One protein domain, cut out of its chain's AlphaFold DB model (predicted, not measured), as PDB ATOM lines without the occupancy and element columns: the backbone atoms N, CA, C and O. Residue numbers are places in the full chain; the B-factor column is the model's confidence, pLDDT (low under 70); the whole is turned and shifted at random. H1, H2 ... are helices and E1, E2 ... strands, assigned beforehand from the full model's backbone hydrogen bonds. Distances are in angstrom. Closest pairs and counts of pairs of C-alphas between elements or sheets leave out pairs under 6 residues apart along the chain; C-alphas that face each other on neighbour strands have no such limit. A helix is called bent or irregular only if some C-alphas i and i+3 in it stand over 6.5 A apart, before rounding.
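This is residues 378 to 477 of the 847 residues of an uncharacterized protein of Lachnospiraceae bacterium 28-4 (UniProt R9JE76). A small sheet of three parallel strands lies in the middle, with the helix H1 packed along one face and H2 and H4 on the other. The end of the printed part, residues 466 to 477, passes beside the edge strand E3, while residues 395 to 400 and 446 to 451 stick out. The printed part has 100 residues, in the order E1 H1 E2 H2 E3 H3 H4; the sheet's order is E2 E1 E3. The class is mixed, helices and strands, with under half of the residues in named elements. The whole is compact, with a radius of gyration of the C-alphas of 13.8 A and spans of 43 by 29 by 27 A.

Find C-alpha 378 at (-13.129, 2.395, 7.073), where E1, residues 378 to 381, begins. Beside it in the sheet are E2, residues 403 to 405, and E3, residues 434 to 438, 12.6 A long. H1, residues 383 to 395, starts at C-alpha 383 at (-2.493, 0.208, 11.905) and is 18.5 A long. Look next for H2 at residues 426 to 431, irregular, but only just: C-alphas 427 and 430 are 6.9 A apart. H3 is residues 450 to 453; H4, residues 455 to 465, runs 15.4 A to C-alpha 465 at (-19.601, 3.552, 22.615).

Start at E1, the inner strand. It is parallel to E3 at 23 degrees, with N 378 and O 434 at 2.8 A, and to E2 at 30 degrees, with N 379 and O 404 at 2.8 A. H1 is on the sheet at a height of 9.2 A, over E1 and only just not over E2, where 2 of its 13 C-alphas fall; it runs along the strands, at 16 degrees to E1 on the local plane. Its closest C-alpha pair with E3 is Cys 386 and Val 438, 5.7 A. Helices on both faces give three layers, H2 and H4 on the face opposite H1. The closest C-alphas of E1 and H2 are Leu 378 and Ala 429, 7.2 A; those of E1 and H4 are Gly 381 and Tyr 459, 7.1 A. E3 and H4 are near each other, with 7 pairs of C-alphas within 10 A. H3 is not on the sheet, and H3 and H4 meet only through their link. H1 and H4 are apart, as are H2 and H4. E1, H1, E2 is a strand-helix-strand unit, a helix between parallel neighbour strands; E2, H2, E3 is a split one, with E1 between its strands; both crossovers are right-handed. Every O i to N i+4 pair is within hydrogen-bond range in H1 and H4, 0 of 2 in H2, where 2 of 3 O i to N i+3 pairs are; H3 is too short for an i+4 pair.

The farthest C-alphas, of Gly 399 and Asp 446, are 43.6 A apart. The printed part has no cut; the links E2 to H2 and E3 to H3 are long. Residues 397 to 400, 413 to 420 and 443 to 446 have pLDDT under 70; the mean of the printed part is 83.4.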
ATOM      1  N   LEU A 378     -13.837   1.826   5.933       94.00
ATOM      2  CA  LEU A 378     -13.129   2.395   7.073       94.00
ATOM      3  C   LEU A 378     -12.446   1.285   7.866       94.00
ATOM      4  O   LEU A 378     -13.106   0.447   8.478       94.00
ATOM      5  N   PHE A 379     -11.120   1.288   7.877       94.06
ATOM      6  CA  PHE A 379     -10.334   0.361   8.677       94.06
ATOM      7  C   PHE A 379     -10.168   0.874  10.107       94.06
ATOM      8  O   PHE A 379      -9.812   2.032  10.329       94.06
ATOM      9  N   ILE A 380     -10.345  -0.016  11.076       94.75
ATOM     10  CA  ILE A 380     -10.027   0.205  12.489       94.75
ATOM     11  C   ILE A 380      -9.218  -0.983  13.003       94.75
ATOM     12  O   ILE A 380      -9.369  -2.098  12.506       94.75
ATOM     13  N   GLY A 381      -8.371  -0.778  14.008       93.69
ATOM     14  CA  GLY A 381      -7.553  -1.862  14.555       93.69
ATOM     15  C   GLY A 381      -6.063  -1.545  14.582       93.69
ATOM     16  O   GLY A 381      -5.662  -0.389  14.756       93.69
ATOM     17  N   ASP A 382      -5.250  -2.588  14.423       91.75
ATOM     18  CA  ASP A 382      -3.799  -2.474  14.325       91.75
ATOM     19  C   ASP A 382      -3.429  -1.800  12.998       91.75
ATOM     20  O   ASP A 382      -3.712  -2.317  11.920       91.75
ATOM     21  N   VAL A 383      -2.800  -0.627  13.077       89.25
ATOM     22  CA  VAL A 383      -2.493   0.208  11.905       89.25
ATOM     23  C   VAL A 383      -1.620  -0.509  10.872       89.25
ATOM     24  O   VAL A 383      -1.769  -0.289   9.665       89.25
ATOM     25  N   ASP A 384      -0.719  -1.381  11.328       88.94
ATOM     26  CA  ASP A 384       0.203  -2.088  10.455       88.94
ATOM     27  C   ASP A 384      -0.548  -3.188   9.678       88.94
ATOM     28  O   ASP A 384      -0.354  -3.319   8.465       88.94
ATOM     29  N   LEU A 385      -1.475  -3.898  10.335       91.62
ATOM     30  CA  LEU A 385      -2.367  -4.861   9.677       91.62
ATOM     31  C   LEU A 385      -3.403  -4.193   8.767       91.62
ATOM     32  O   LEU A 385      -3.580  -4.632   7.632       91.62
ATOM     33  N   CYS A 386      -4.048  -3.109   9.208       92.00
ATOM     34  CA  CYS A 386      -4.983  -2.342   8.378       92.00
ATOM     35  C   CYS A 386      -4.315  -1.903   7.074       92.00
ATOM     36  O   CYS A 386      -4.869  -2.062   5.990       92.00
ATOM     37  N   SER A 387      -3.077  -1.413   7.160       88.31
ATOM     38  CA  SER A 387      -2.308  -1.019   5.984       88.31
ATOM     39  C   SER A 387      -1.971  -2.193   5.060       88.31
ATOM     40  O   SER A 387      -1.897  -1.983   3.850       88.31
ATOM     41  N   ARG A 388      -1.767  -3.406   5.588       88.06
ATOM     42  CA  ARG A 388      -1.586  -4.617   4.772       88.06
ATOM     43  C   ARG A 388      -2.855  -4.940   3.981       88.06
ATOM     44  O   ARG A 388      -2.776  -5.151   2.775       88.06
ATOM     45  N   VAL A 389      -4.013  -4.936   4.641       89.94
ATOM     46  CA  VAL A 389      -5.314  -5.188   3.995       89.94
ATOM     47  C   VAL A 389      -5.641  -4.092   2.978       89.94
ATOM     48  O   VAL A 389      -6.122  -4.379   1.885       89.94
ATOM     49  N   TRP A 390      -5.312  -2.839   3.289       88.44
ATOM     50  CA  TRP A 390      -5.450  -1.724   2.358       88.44
ATOM     51  C   TRP A 390      -4.593  -1.915   1.098       88.44
ATOM     52  O   TRP A 390      -5.115  -1.785  -0.003       88.44
ATOM     53  N   LYS A 391      -3.321  -2.330   1.219       85.94
ATOM     54  CA  LYS A 391      -2.479  -2.655   0.049       85.94
ATOM     55  C   LYS A 391      -3.071  -3.780  -0.796       85.94
ATOM     56  O   LYS A 391      -3.118  -3.648  -2.014       85.94
ATOM     57  N   TRP A 392      -3.537  -4.859  -0.159       87.62
ATOM     58  CA  TRP A 392      -4.244  -5.936  -0.858       87.62
ATOM     59  C   TRP A 392      -5.405  -5.370  -1.679       87.62
ATOM     60  O   TRP A 392      -5.491  -5.635  -2.870       87.62
ATOM     61  N   ARG A 393      -6.252  -4.535  -1.071       85.44
ATOM     62  CA  ARG A 393      -7.390  -3.899  -1.744       85.44
ATOM     63  C   ARG A 393      -6.959  -3.059  -2.951       85.44
ATOM     64  O   ARG A 393      -7.541  -3.221  -4.017       85.44
ATOM     65  N   GLU A 394      -5.953  -2.196  -2.802       82.75
ATOM     66  CA  GLU A 394      -5.482  -1.311  -3.884       82.75
ATOM     67  C   GLU A 394      -4.954  -2.086  -5.105       82.75
ATOM     68  O   GLU A 394      -5.006  -1.585  -6.224       82.75
ATOM     69  N   GLN A 395      -4.482  -3.324  -4.924       82.44
ATOM     70  CA  GLN A 395      -3.990  -4.171  -6.021       82.44
ATOM     71  C   GLN A 395      -5.103  -4.708  -6.930       82.44
ATOM     72  O   GLN A 395      -4.826  -5.117  -8.059       82.44
ATOM     73  N   TYR A 396      -6.349  -4.733  -6.454       70.88
ATOM     74  CA  TYR A 396      -7.498  -5.242  -7.194       70.88
ATOM     75  C   TYR A 396      -8.401  -4.064  -7.573       70.88
ATOM     76  O   TYR A 396      -9.353  -3.750  -6.864       70.88
ATOM     77  N   GLU A 397      -8.093  -3.415  -8.702       55.03
ATOM     78  CA  GLU A 397      -8.814  -2.276  -9.306       55.03
ATOM     79  C   GLU A 397     -10.270  -2.610  -9.734       55.03
ATOM     80  O   GLU A 397     -10.666  -2.418 -10.883       55.03
ATOM     81  N   ALA A 398     -11.113  -3.117  -8.832       48.41
ATOM     82  CA  ALA A 398     -12.524  -3.398  -9.087       48.41
ATOM     83  C   ALA A 398     -13.430  -2.510  -8.214       48.41
ATOM     84  O   ALA A 398     -13.873  -2.909  -7.142       48.41
ATOM     85  N   GLY A 399     -13.756  -1.312  -8.718       53.06
ATOM     86  CA  GLY A 399     -14.872  -0.485  -8.227       53.06
ATOM     87  C   GLY A 399     -14.536   0.368  -6.999       53.06
ATOM     88  O   GLY A 399     -14.861   0.016  -5.870       53.06
ATOM     89  N   THR A 400     -13.899   1.509  -7.257       61.66
ATOM     90  CA  THR A 400     -13.233   2.426  -6.320       61.66
ATOM     91  C   THR A 400     -14.179   3.173  -5.370       61.66
ATOM     92  O   THR A 400     -14.529   4.330  -5.613       61.66
ATOM     93  N   GLY A 401     -14.554   2.556  -4.249       72.12
ATOM     94  CA  GLY A 401     -14.910   3.335  -3.056       72.12
ATOM     95  C   GLY A 401     -13.668   4.013  -2.456       72.12
ATOM     96  O   GLY A 401     -12.536   3.641  -2.778       72.12
ATOM     97  N   LYS A 402     -13.835   4.990  -1.564       87.00
ATOM     98  CA  LYS A 402     -12.715   5.506  -0.756       87.00
ATOM     99  C   LYS A 402     -12.324   4.505   0.333       87.00
ATOM    100  O   LYS A 402     -13.141   3.694   0.765       87.00
ATOM    101  N   ALA A 403     -11.086   4.577   0.801       89.06
ATOM    102  CA  ALA A 403     -10.644   3.840   1.975       89.06
ATOM    103  C   ALA A 403      -9.877   4.762   2.919       89.06
ATOM    104  O   ALA A 403      -9.159   5.655   2.466       89.06
ATOM    105  N   GLY A 404     -10.023   4.530   4.217       90.56
ATOM    106  CA  GLY A 404      -9.328   5.298   5.239       90.56
ATOM    107  C   GLY A 404      -9.160   4.509   6.528       90.56
ATOM    108  O   GLY A 404      -9.696   3.411   6.668       90.56
ATOM    109  N   TYR A 405      -8.396   5.062   7.461       93.00
ATOM    110  CA  TYR A 405      -8.113   4.460   8.757       93.00
ATOM    111  C   TYR A 405      -8.487   5.388   9.896       93.00
ATOM    112  O   TYR A 405      -8.072   6.545   9.920       93.00
ATOM    113  N   TRP A 406      -9.206   4.849  10.872       92.75
ATOM    114  CA  TRP A 406      -9.542   5.560  12.092       92.75
ATOM    115  C   TRP A 406      -8.892   4.887  13.300       92.75
ATOM    116  O   TRP A 406      -9.194   3.741  13.649       92.75
ATOM    117  N   ASP A 407      -8.013   5.630  13.975       91.00
ATOM    118  CA  ASP A 407      -7.475   5.241  15.275       91.00
ATOM    119  C   ASP A 407      -8.515   5.459  16.381       91.00
ATOM    120  O   ASP A 407      -8.472   6.409  17.158       91.00
ATOM    121  N   ILE A 408      -9.486   4.551  16.430       92.12
ATOM    122  CA  ILE A 408     -10.612   4.584  17.367       92.12
ATOM    123  C   ILE A 408     -10.194   4.458  18.847       92.12
ATOM    124  O   ILE A 408     -10.978   4.784  19.743       92.12
ATOM    125  N   LEU A 409      -8.981   3.954  19.120       91.25
ATOM    126  CA  LEU A 409      -8.437   3.849  20.478       91.25
ATOM    127  C   LEU A 409      -7.535   5.029  20.855       91.25
ATOM    128  O   LEU A 409      -7.189   5.131  22.030       91.25
ATOM    129  N   GLU A 410      -7.196   5.904  19.903       88.25
ATOM    130  CA  GLU A 410      -6.300   7.054  20.096       88.25
ATOM    131  C   GLU A 410      -4.927   6.631  20.666       88.25
ATOM    132  O   GLU A 410      -4.335   7.313  21.501       88.25
ATOM    133  N   GLU A 411      -4.431   5.460  20.251       81.88
ATOM    134  CA  GLU A 411      -3.175   4.883  20.757       81.88
ATOM    135  C   GLU A 411      -1.939   5.367  19.989       81.88
ATOM    136  O   GLU A 411      -0.812   5.217  20.470       81.88
ATOM    137  N   ASN A 412      -2.122   5.919  18.790       77.50
ATOM    138  CA  ASN A 412      -1.043   6.427  17.958       77.50
ATOM    139  C   ASN A 412      -0.932   7.948  18.107       77.50
ATOM    140  O   ASN A 412      -1.926   8.673  18.087       77.50
ATOM    141  N   GLU A 413       0.298   8.455  18.206       65.75
ATOM    142  CA  GLU A 413       0.524   9.901  18.253       65.75
ATOM    143  C   GLU A 413       0.054  10.578  16.945       65.75
ATOM    144  O   GLU A 413       0.279  10.036  15.853       65.75
ATOM    145  N   PRO A 414      -0.549  11.781  17.010       54.44
ATOM    146  CA  PRO A 414      -0.915  12.549  15.822       54.44
ATOM    147  C   PRO A 414       0.297  12.764  14.899       54.44
ATOM    148  O   PRO A 414       1.271  13.412  15.271       54.44
ATOM    149  N   GLY A 415       0.249  12.201  13.685       52.88
ATOM    150  CA  GLY A 415       1.349  12.253  12.709       52.88
ATOM    151  C   GLY A 415       2.352  11.088  12.763       52.88
ATOM    152  O   GLY A 415       3.211  11.001  11.886       52.88
ATOM    153  N   ALA A 416       2.230  10.158  13.720       51.38
ATOM    154  CA  ALA A 416       3.022   8.919  13.758       51.38
ATOM    155  C   ALA A 416       2.575   7.885  12.710       51.38
ATOM    156  O   ALA A 416       3.337   6.987  12.352       51.38
ATOM    157  N   ILE A 417       1.363   8.035  12.168       59.44
ATOM    158  CA  ILE A 417       0.846   7.225  11.060       59.44
ATOM    159  C   ILE A 417       1.455   7.754   9.751       59.44
ATOM    160  O   ILE A 417       0.792   8.382   8.931       59.44
ATOM    161  N   LYS A 418       2.759   7.534   9.552       55.78
ATOM    162  CA  LYS A 418       3.435   7.772   8.268       55.78
ATOM    163  C   LYS A 418       3.197   6.584   7.339       55.78
ATOM    164  O   LYS A 418       4.098   5.795   7.074       55.78
ATOM    165  N   ARG A 419       1.960   6.407   6.883       64.25
ATOM    166  CA  ARG A 419       1.610   5.380   5.893       64.25
ATOM    167  C   ARG A 419       0.856   6.010   4.724       64.25
ATOM    168  O   ARG A 419       0.351   7.118   4.828       64.25
ATOM    169  N   GLN A 420       0.799   5.291   3.606       66.94
ATOM    170  CA  GLN A 420       0.102   5.737   2.393       66.94
ATOM    171  C   GLN A 420      -1.437   5.778   2.556       66.94
ATOM    172  O   GLN A 420      -2.117   6.391   1.740       66.94
ATOM    173  N   MET A 421      -1.985   5.148   3.602       81.75
ATOM    174  CA  MET A 421      -3.425   5.088   3.872       81.75
ATOM    175  C   MET A 421      -3.923   6.386   4.547       81.75
ATOM    176  O   MET A 421      -3.336   6.781   5.557       81.75
ATOM    177  N   PRO A 422      -5.001   7.030   4.053       85.44
ATOM    178  CA  PRO A 422      -5.547   8.253   4.648       85.44
ATOM    179  C   PRO A 422      -6.069   8.046   6.076       85.44
ATOM    180  O   PRO A 422      -6.804   7.094   6.335       85.44
ATOM    181  N   THR A 423      -5.736   8.961   6.990       87.75
ATOM    182  CA  THR A 423      -6.302   8.989   8.350       87.75
ATOM    183  C   THR A 423      -7.650   9.701   8.348       87.75
ATOM    184  O   THR A 423      -7.799  10.739   7.710       87.75
ATOM    185  N   VAL A 424      -8.608   9.154   9.090       88.25
ATOM    186  CA  VAL A 424     -10.000   9.599   9.171       88.25
ATOM    187  C   VAL A 424     -10.315   9.985  10.610       88.25
ATOM    188  O   VAL A 424      -9.929   9.282  11.549       88.25
ATOM    189  N   VAL A 425     -11.019  11.101  10.783       86.50
ATOM    190  CA  VAL A 425     -11.530  11.538  12.090       86.50
ATOM    191  C   VAL A 425     -12.948  11.019  12.323       86.50
ATOM    192  O   VAL A 425     -13.655  10.639  11.392       86.50
ATOM    193  N   LYS A 426     -13.384  11.009  13.583       85.12
ATOM    194  CA  LYS A 426     -14.687  10.465  13.988       85.12
ATOM    195  C   LYS A 426     -15.851  11.047  13.173       85.12
ATOM    196  O   LYS A 426     -16.778  10.321  12.827       85.12
ATOM    197  N   GLU A 427     -15.817  12.344  12.892       86.06
ATOM    198  CA  GLU A 427     -16.884  13.082  12.208       86.06
ATOM    199  C   GLU A 427     -17.095  12.608  10.762       86.06
ATOM    200  O   GLU A 427     -18.203  12.696  10.241       86.06
ATOM    201  N   GLU A 428     -16.055  12.053  10.142       85.69
ATOM    202  CA  GLU A 428     -16.052  11.554   8.764       85.69
ATOM    203  C   GLU A 428     -16.390  10.055   8.681       85.69
ATOM    204  O   GLU A 428     -16.603   9.518   7.592       85.69
ATOM    205  N   ALA A 429     -16.472   9.356   9.821       84.00
ATOM    206  CA  ALA A 429     -16.722   7.916   9.860       84.00
ATOM    207  C   ALA A 429     -18.072   7.533   9.224       84.00
ATOM    208  O   ALA A 429     -18.181   6.480   8.601       84.00
ATOM    209  N   GLY A 430     -19.080   8.410   9.322       84.44
ATOM    210  CA  GLY A 430     -20.403   8.208   8.721       84.44
ATOM    211  C   GLY A 430     -20.429   8.256   7.189       84.44
ATOM    212  O   GLY A 430     -21.452   7.948   6.588       84.44
ATOM    213  N   GLU A 431     -19.325   8.629   6.539       87.69
ATOM    214  CA  GLU A 431     -19.231   8.654   5.079       87.69
ATOM    215  C   GLU A 431     -18.751   7.318   4.468       87.69
ATOM    216  O   GLU A 431     -18.491   7.239   3.258       87.69
ATOM    217  N   TYR A 432     -18.563   6.293   5.302       91.88
ATOM    218  CA  TYR A 432     -18.092   4.966   4.917       91.88
ATOM    219  C   TYR A 432     -19.226   3.942   4.978       91.88
ATOM    220  O   TYR A 432     -20.069   3.990   5.867       91.88
ATOM    221  N   ASP A 433     -19.236   3.007   4.027       91.31
ATOM    222  CA  ASP A 433     -20.285   1.992   3.914       91.31
ATOM    223  C   ASP A 433     -19.992   0.750   4.765       91.31
ATOM    224  O   ASP A 433     -20.914   0.058   5.185       91.31
ATOM    225  N   VAL A 434     -18.709   0.428   4.963       92.56
ATOM    226  CA  VAL A 434     -18.257  -0.771   5.680       92.56
ATOM    227  C   VAL A 434     -17.166  -0.392   6.667       92.56
ATOM    228  O   VAL A 434     -16.170   0.230   6.294       92.56
ATOM    229  N   ILE A 435     -17.322  -0.827   7.915       95.25
ATOM    230  CA  ILE A 435     -16.292  -0.712   8.947       95.25
ATOM    231  C   ILE A 435     -15.617  -2.075   9.102       95.25
ATOM    232  O   ILE A 435     -16.275  -3.073   9.388       95.25
ATOM    233  N   ALA A 436     -14.303  -2.115   8.885       95.12
ATOM    234  CA  ALA A 436     -13.497  -3.328   8.932       95.12
ATOM    235  C   ALA A 436     -12.542  -3.296  10.130       95.12
ATOM    236  O   ALA A 436     -11.585  -2.516  10.156       95.12
ATOM    237  N   LEU A 437     -12.789  -4.161  11.114       95.62
ATOM    238  CA  LEU A 437     -11.900  -4.389  12.246       95.62
ATOM    239  C   LEU A 437     -10.779  -5.355  11.854       95.62
ATOM    240  O   LEU A 437     -11.022  -6.520  11.534       95.62
ATOM    241  N   VAL A 438      -9.540  -4.873  11.919       94.31
ATOM    242  CA  VAL A 438      -8.326  -5.644  11.631       94.31
ATOM    243  C   VAL A 438      -7.421  -5.627  12.860       94.31
ATOM    244  O   VAL A 438      -6.620  -4.716  13.068       94.31
ATOM    245  N   ALA A 439      -7.563  -6.627  13.719       91.44
ATOM    246  CA  ALA A 439      -6.815  -6.736  14.963       91.44
ATOM    247  C   ALA A 439      -6.028  -8.046  15.026       91.44
ATOM    248  O   ALA A 439      -6.445  -9.077  14.501       91.44
ATOM    249  N   VAL A 440      -4.888  -8.011  15.719       87.31
ATOM    250  CA  VAL A 440      -4.157  -9.234  16.052       87.31
ATOM    251  C   VAL A 440      -4.985 -10.038  17.047       87.31
ATOM    252  O   VAL A 440      -5.416  -9.515  18.076       87.31
ATOM    253  N   GLN A 441      -5.165 -11.323  16.767       80.50
ATOM    254  CA  GLN A 441      -5.774 -12.262  17.694       80.50
ATOM    255  C   GLN A 441      -4.699 -13.238  18.161       80.50
ATOM    256  O   GLN A 441      -4.253 -14.045  17.357       80.50
ATOM    257  N   TYR A 442      -4.319 -13.226  19.434       77.19
ATOM    258  CA  TYR A 442      -3.379 -14.200  20.008       77.19
ATOM    259  C   TYR A 442      -4.101 -15.498  20.411       77.19
ATOM    260  O   TYR A 442      -5.281 -15.456  20.753       77.19
ATOM    261  N   ASP A 443      -3.443 -16.655  20.314       65.44
ATOM    262  CA  ASP A 443      -4.009 -17.941  20.754       65.44
ATOM    263  C   ASP A 443      -3.530 -18.254  22.168       65.44
ATOM    264  O   ASP A 443      -2.393 -18.675  22.315       65.44
ATOM    265  N   GLY A 444      -4.360 -17.978  23.184       57.75
ATOM    266  CA  GLY A 444      -4.279 -18.526  24.552       57.75
ATOM    267  C   GLY A 444      -2.925 -18.529  25.283       57.75
ATOM    268  O   GLY A 444      -2.812 -19.201  26.304       57.75
ATOM    269  N   ASP A 445      -1.910 -17.846  24.761       63.25
ATOM    270  CA  ASP A 445      -0.516 -18.001  25.152       63.25
ATOM    271  C   ASP A 445      -0.253 -17.257  26.462       63.25
ATOM    272  O   ASP A 445      -0.366 -16.030  26.534       63.25
ATOM    273  N   ASP A 446       0.151 -18.004  27.491       66.81
ATOM    274  CA  ASP A 446       0.507 -17.483  28.815       66.81
ATOM    275  C   ASP A 446       1.700 -16.498  28.785       66.81
ATOM    276  O   ASP A 446       2.014 -15.890  29.821       66.81
ATOM    277  N   ARG A 447       2.376 -16.356  27.631       78.19
ATOM    278  CA  ARG A 447       3.505 -15.442  27.364       78.19
ATOM    279  C   ARG A 447       3.094 -14.121  26.724       78.19
ATOM    280  O   ARG A 447       3.928 -13.222  26.621       78.19
ATOM    281  N   VAL A 448       1.841 -13.973  26.301       83.19
ATOM    282  CA  VAL A 448       1.312 -12.700  25.797       83.19
ATOM    283  C   VAL A 448       0.822 -11.865  26.980       83.19
ATOM    284  O   VAL A 448       0.168 -12.364  27.897       83.19
ATOM    285  N   ALA A 449       1.122 -10.568  26.981       80.94
ATOM    286  CA  ALA A 449       0.643  -9.654  28.010       80.94
ATOM    287  C   ALA A 449      -0.901  -9.620  28.047       80.94
ATOM    288  O   ALA A 449      -1.559  -9.412  27.026       80.94
ATOM    289  N   ALA A 450      -1.498  -9.752  29.239       78.12
ATOM    290  CA  ALA A 450      -2.955  -9.851  29.403       78.12
ATOM    291  C   ALA A 450      -3.725  -8.686  28.744       78.12
ATOM    292  O   ALA A 450      -4.722  -8.892  28.056       78.12
ATOM    293  N   GLY A 451      -3.212  -7.455  28.866       73.38
ATOM    294  CA  GLY A 451      -3.837  -6.269  28.269       73.38
ATOM    295  C   GLY A 451      -3.844  -6.246  26.733       73.38
ATOM    296  O   GLY A 451      -4.614  -5.471  26.154       73.38
ATOM    297  N   VAL A 452      -3.006  -7.072  26.096       78.25
ATOM    298  CA  VAL A 452      -2.929  -7.277  24.642       78.25
ATOM    299  C   VAL A 452      -3.877  -8.387  24.205       78.25
ATOM    300  O   VAL A 452      -4.582  -8.209  23.213       78.25
ATOM    301  N   ALA A 453      -3.985  -9.469  24.979       74.44
ATOM    302  CA  ALA A 453      -4.991 -10.508  24.749       74.44
ATOM    303  C   ALA A 453      -6.427  -9.939  24.782       74.44
ATOM    304  O   ALA A 453      -7.277 -10.331  23.990       74.44
ATOM    305  N   GLU A 454      -6.683  -8.937  25.627       82.56
ATOM    306  CA  GLU A 454      -7.984  -8.257  25.728       82.56
ATOM    307  C   GLU A 454      -8.208  -7.150  24.676       82.56
ATOM    308  O   GLU A 454      -9.268  -6.515  24.652       82.56
ATOM    309  N   LYS A 455      -7.226  -6.865  23.806       85.38
ATOM    310  CA  LYS A 455      -7.258  -5.681  22.932       85.38
ATOM    311  C   LYS A 455      -8.404  -5.714  21.920       85.38
ATOM    312  O   LYS A 455      -9.051  -4.690  21.719       85.38
ATOM    313  N   TYR A 456      -8.705  -6.879  21.349       88.56
ATOM    314  CA  TYR A 456      -9.865  -7.051  20.469       88.56
ATOM    315  C   TYR A 456     -11.161  -6.597  21.171       88.56
ATOM    316  O   TYR A 456     -11.899  -5.765  20.648       88.56
ATOM    317  N   GLY A 457     -11.374  -7.018  22.425       88.75
ATOM    318  CA  GLY A 457     -12.529  -6.604  23.230       88.75
ATOM    319  C   GLY A 457     -12.592  -5.096  23.510       88.75
ATOM    320  O   GLY A 457     -13.685  -4.534  23.621       88.75
ATOM    321  N   LYS A 458     -11.444  -4.402  23.569       91.50
ATOM    322  CA  LYS A 458     -11.398  -2.933  23.689       91.50
ATOM    323  C   LYS A 458     -11.924  -2.242  22.429       91.50
ATOM    324  O   LYS A 458     -12.690  -1.289  22.566       91.50
ATOM    325  N   TYR A 459     -11.575  -2.736  21.237       92.81
ATOM    326  CA  TYR A 459     -12.138  -2.232  19.976       92.81
ATOM    327  C   TYR A 459     -13.654  -2.424  19.931       92.81
ATOM    328  O   TYR A 459     -14.374  -1.458  19.686       92.81
ATOM    329  N   ILE A 460     -14.148  -3.621  20.276       91.12
ATOM    330  CA  ILE A 460     -15.593  -3.899  20.332       91.12
ATOM    331  C   ILE A 460     -16.304  -2.946  21.298       91.12
ATOM    332  O   ILE A 460     -17.316  -2.338  20.956       91.12
ATOM    333  N   LYS A 461     -15.750  -2.741  22.498       92.12
ATOM    334  CA  LYS A 461     -16.318  -1.801  23.474       92.12
ATOM    335  C   LYS A 461     -16.380  -0.367  22.936       92.12
ATOM    336  O   LYS A 461     -17.346   0.340  23.211       92.12
ATOM    337  N   LYS A 462     -15.367   0.068  22.188       93.81
ATOM    338  CA  LYS A 462     -15.306   1.410  21.598       93.81
ATOM    339  C   LYS A 462     -16.269   1.590  20.429       93.81
ATOM    340  O   LYS A 462     -16.953   2.605  20.392       93.81
ATOM    341  N   LEU A 463     -16.402   0.596  19.553       92.25
ATOM    342  CA  LEU A 463     -17.439   0.560  18.516       92.25
ATOM    343  C   LEU A 463     -18.835   0.785  19.116       92.25
ATOM    344  O   LEU A 463     -19.536   1.714  18.717       92.25
ATOM    345  N   LYS A 464     -19.169   0.035  20.176       91.06
ATOM    346  CA  LYS A 464     -20.433   0.192  20.916       91.06
ATOM    347  C   LYS A 464     -20.610   1.597  21.496       91.06
ATOM    348  O   LYS A 464     -21.681   2.183  21.380       91.06
ATOM    349  N   GLN A 465     -19.559   2.179  22.084       92.44
ATOM    350  CA  GLN A 465     -19.601   3.552  22.615       92.44
ATOM    351  C   GLN A 465     -19.909   4.605  21.544       92.44
ATOM    352  O   GLN A 465     -20.489   5.642  21.864       92.44
ATOM    353  N   TYR A 466     -19.531   4.351  20.292       91.31
ATOM    354  CA  TYR A 466     -19.846   5.219  19.159       91.31
ATOM    355  C   TYR A 466     -21.150   4.840  18.440       91.31
ATOM    356  O   TYR A 466     -21.485   5.479  17.447       91.31
ATOM    357  N   GLY A 467     -21.900   3.853  18.943       90.44
ATOM    358  CA  GLY A 467     -23.142   3.386  18.327       90.44
ATOM    359  C   GLY A 467     -22.926   2.636  17.011       90.44
ATOM    360  O   GLY A 467     -23.823   2.606  16.173       90.44
ATOM    361  N   ILE A 468     -21.736   2.067  16.809       91.50
ATOM    362  CA  ILE A 468     -21.394   1.298  15.614       91.50
ATOM    363  C   ILE A 468     -21.597  -0.178  15.917       91.50
ATOM    364  O   ILE A 468     -20.860  -0.769  16.709       91.50
ATOM    365  N   TYR A 469     -22.575  -0.765  15.239       91.81
ATOM    366  CA  TYR A 469     -22.914  -2.177  15.382       91.81
ATOM    367  C   TYR A 469     -22.836  -2.962  14.071       91.81
ATOM    368  O   TYR A 469     -22.911  -4.186  14.102       91.81
ATOM    369  N   ASP A 470     -22.660  -2.264  12.945       94.00
ATOM    370  CA  ASP A 470     -22.405  -2.849  11.630       94.00
ATOM    371  C   ASP A 470     -20.909  -2.790  11.325       94.00
ATOM    372  O   ASP A 470     -20.364  -1.734  10.990       94.00
ATOM    373  N   TYR A 471     -20.225  -3.911  11.520       94.38
ATOM    374  CA  TYR A 471     -18.806  -4.038  11.223       94.38
ATOM    375  C   TYR A 471     -18.462  -5.487  10.895       94.38
ATOM    376  O   TYR A 471     -19.067  -6.424  11.413       94.38
ATOM    377  N   THR A 472     -17.449  -5.665  10.053       94.88
ATOM    378  CA  THR A 472     -16.838  -6.964   9.771       94.88
ATOM    379  C   THR A 472     -15.486  -7.055  10.463       94.88
ATOM    380  O   THR A 472     -14.708  -6.101  10.465       94.88
ATOM    381  N   ASP A 473     -15.180  -8.209  11.035       93.94
ATOM    382  CA  ASP A 473     -13.864  -8.567  11.551       93.94
ATOM    383  C   ASP A 473     -13.185  -9.660  10.707       93.94
ATOM    384  O   ASP A 473     -12.213 -10.268  11.149       93.94
ATOM    385  N   TYR A 474     -13.645  -9.869   9.465       93.50
ATOM    386  CA  TYR A 474     -13.133 -10.882   8.534       93.50
ATOM    387  C   TYR A 474     -11.603 -10.898   8.434       93.50
ATOM    388  O   TYR A 474     -10.974 -11.949   8.453       93.50
ATOM    389  N   PHE A 475     -10.983  -9.719   8.358       92.12
ATOM    390  CA  PHE A 475      -9.530  -9.589   8.226       92.12
ATOM    391  C   PHE A 475      -8.770  -9.706   9.556       92.12
ATOM    392  O   PHE A 475      -7.539  -9.689   9.558       92.12
ATOM    393  N   SER A 476      -9.475  -9.829  10.683       92.44
ATOM    394  CA  SER A 476      -8.890 -10.270  11.953       92.44
ATOM    395  C   SER A 476      -8.752 -11.795  12.019       92.44
ATOM    396  O   SER A 476      -7.974 -12.293  12.837       92.44
ATOM    397  N   ASP A 477      -9.463 -12.544  11.163       90.19
ATOM    398  CA  ASP A 477      -9.296 -13.990  11.068       90.19
ATOM    399  C   ASP A 477      -7.910 -14.348  10.523       90.19
ATOM    400  O   ASP A 477      -7.426 -13.851   9.501       90.19
TER     401      ASP A 477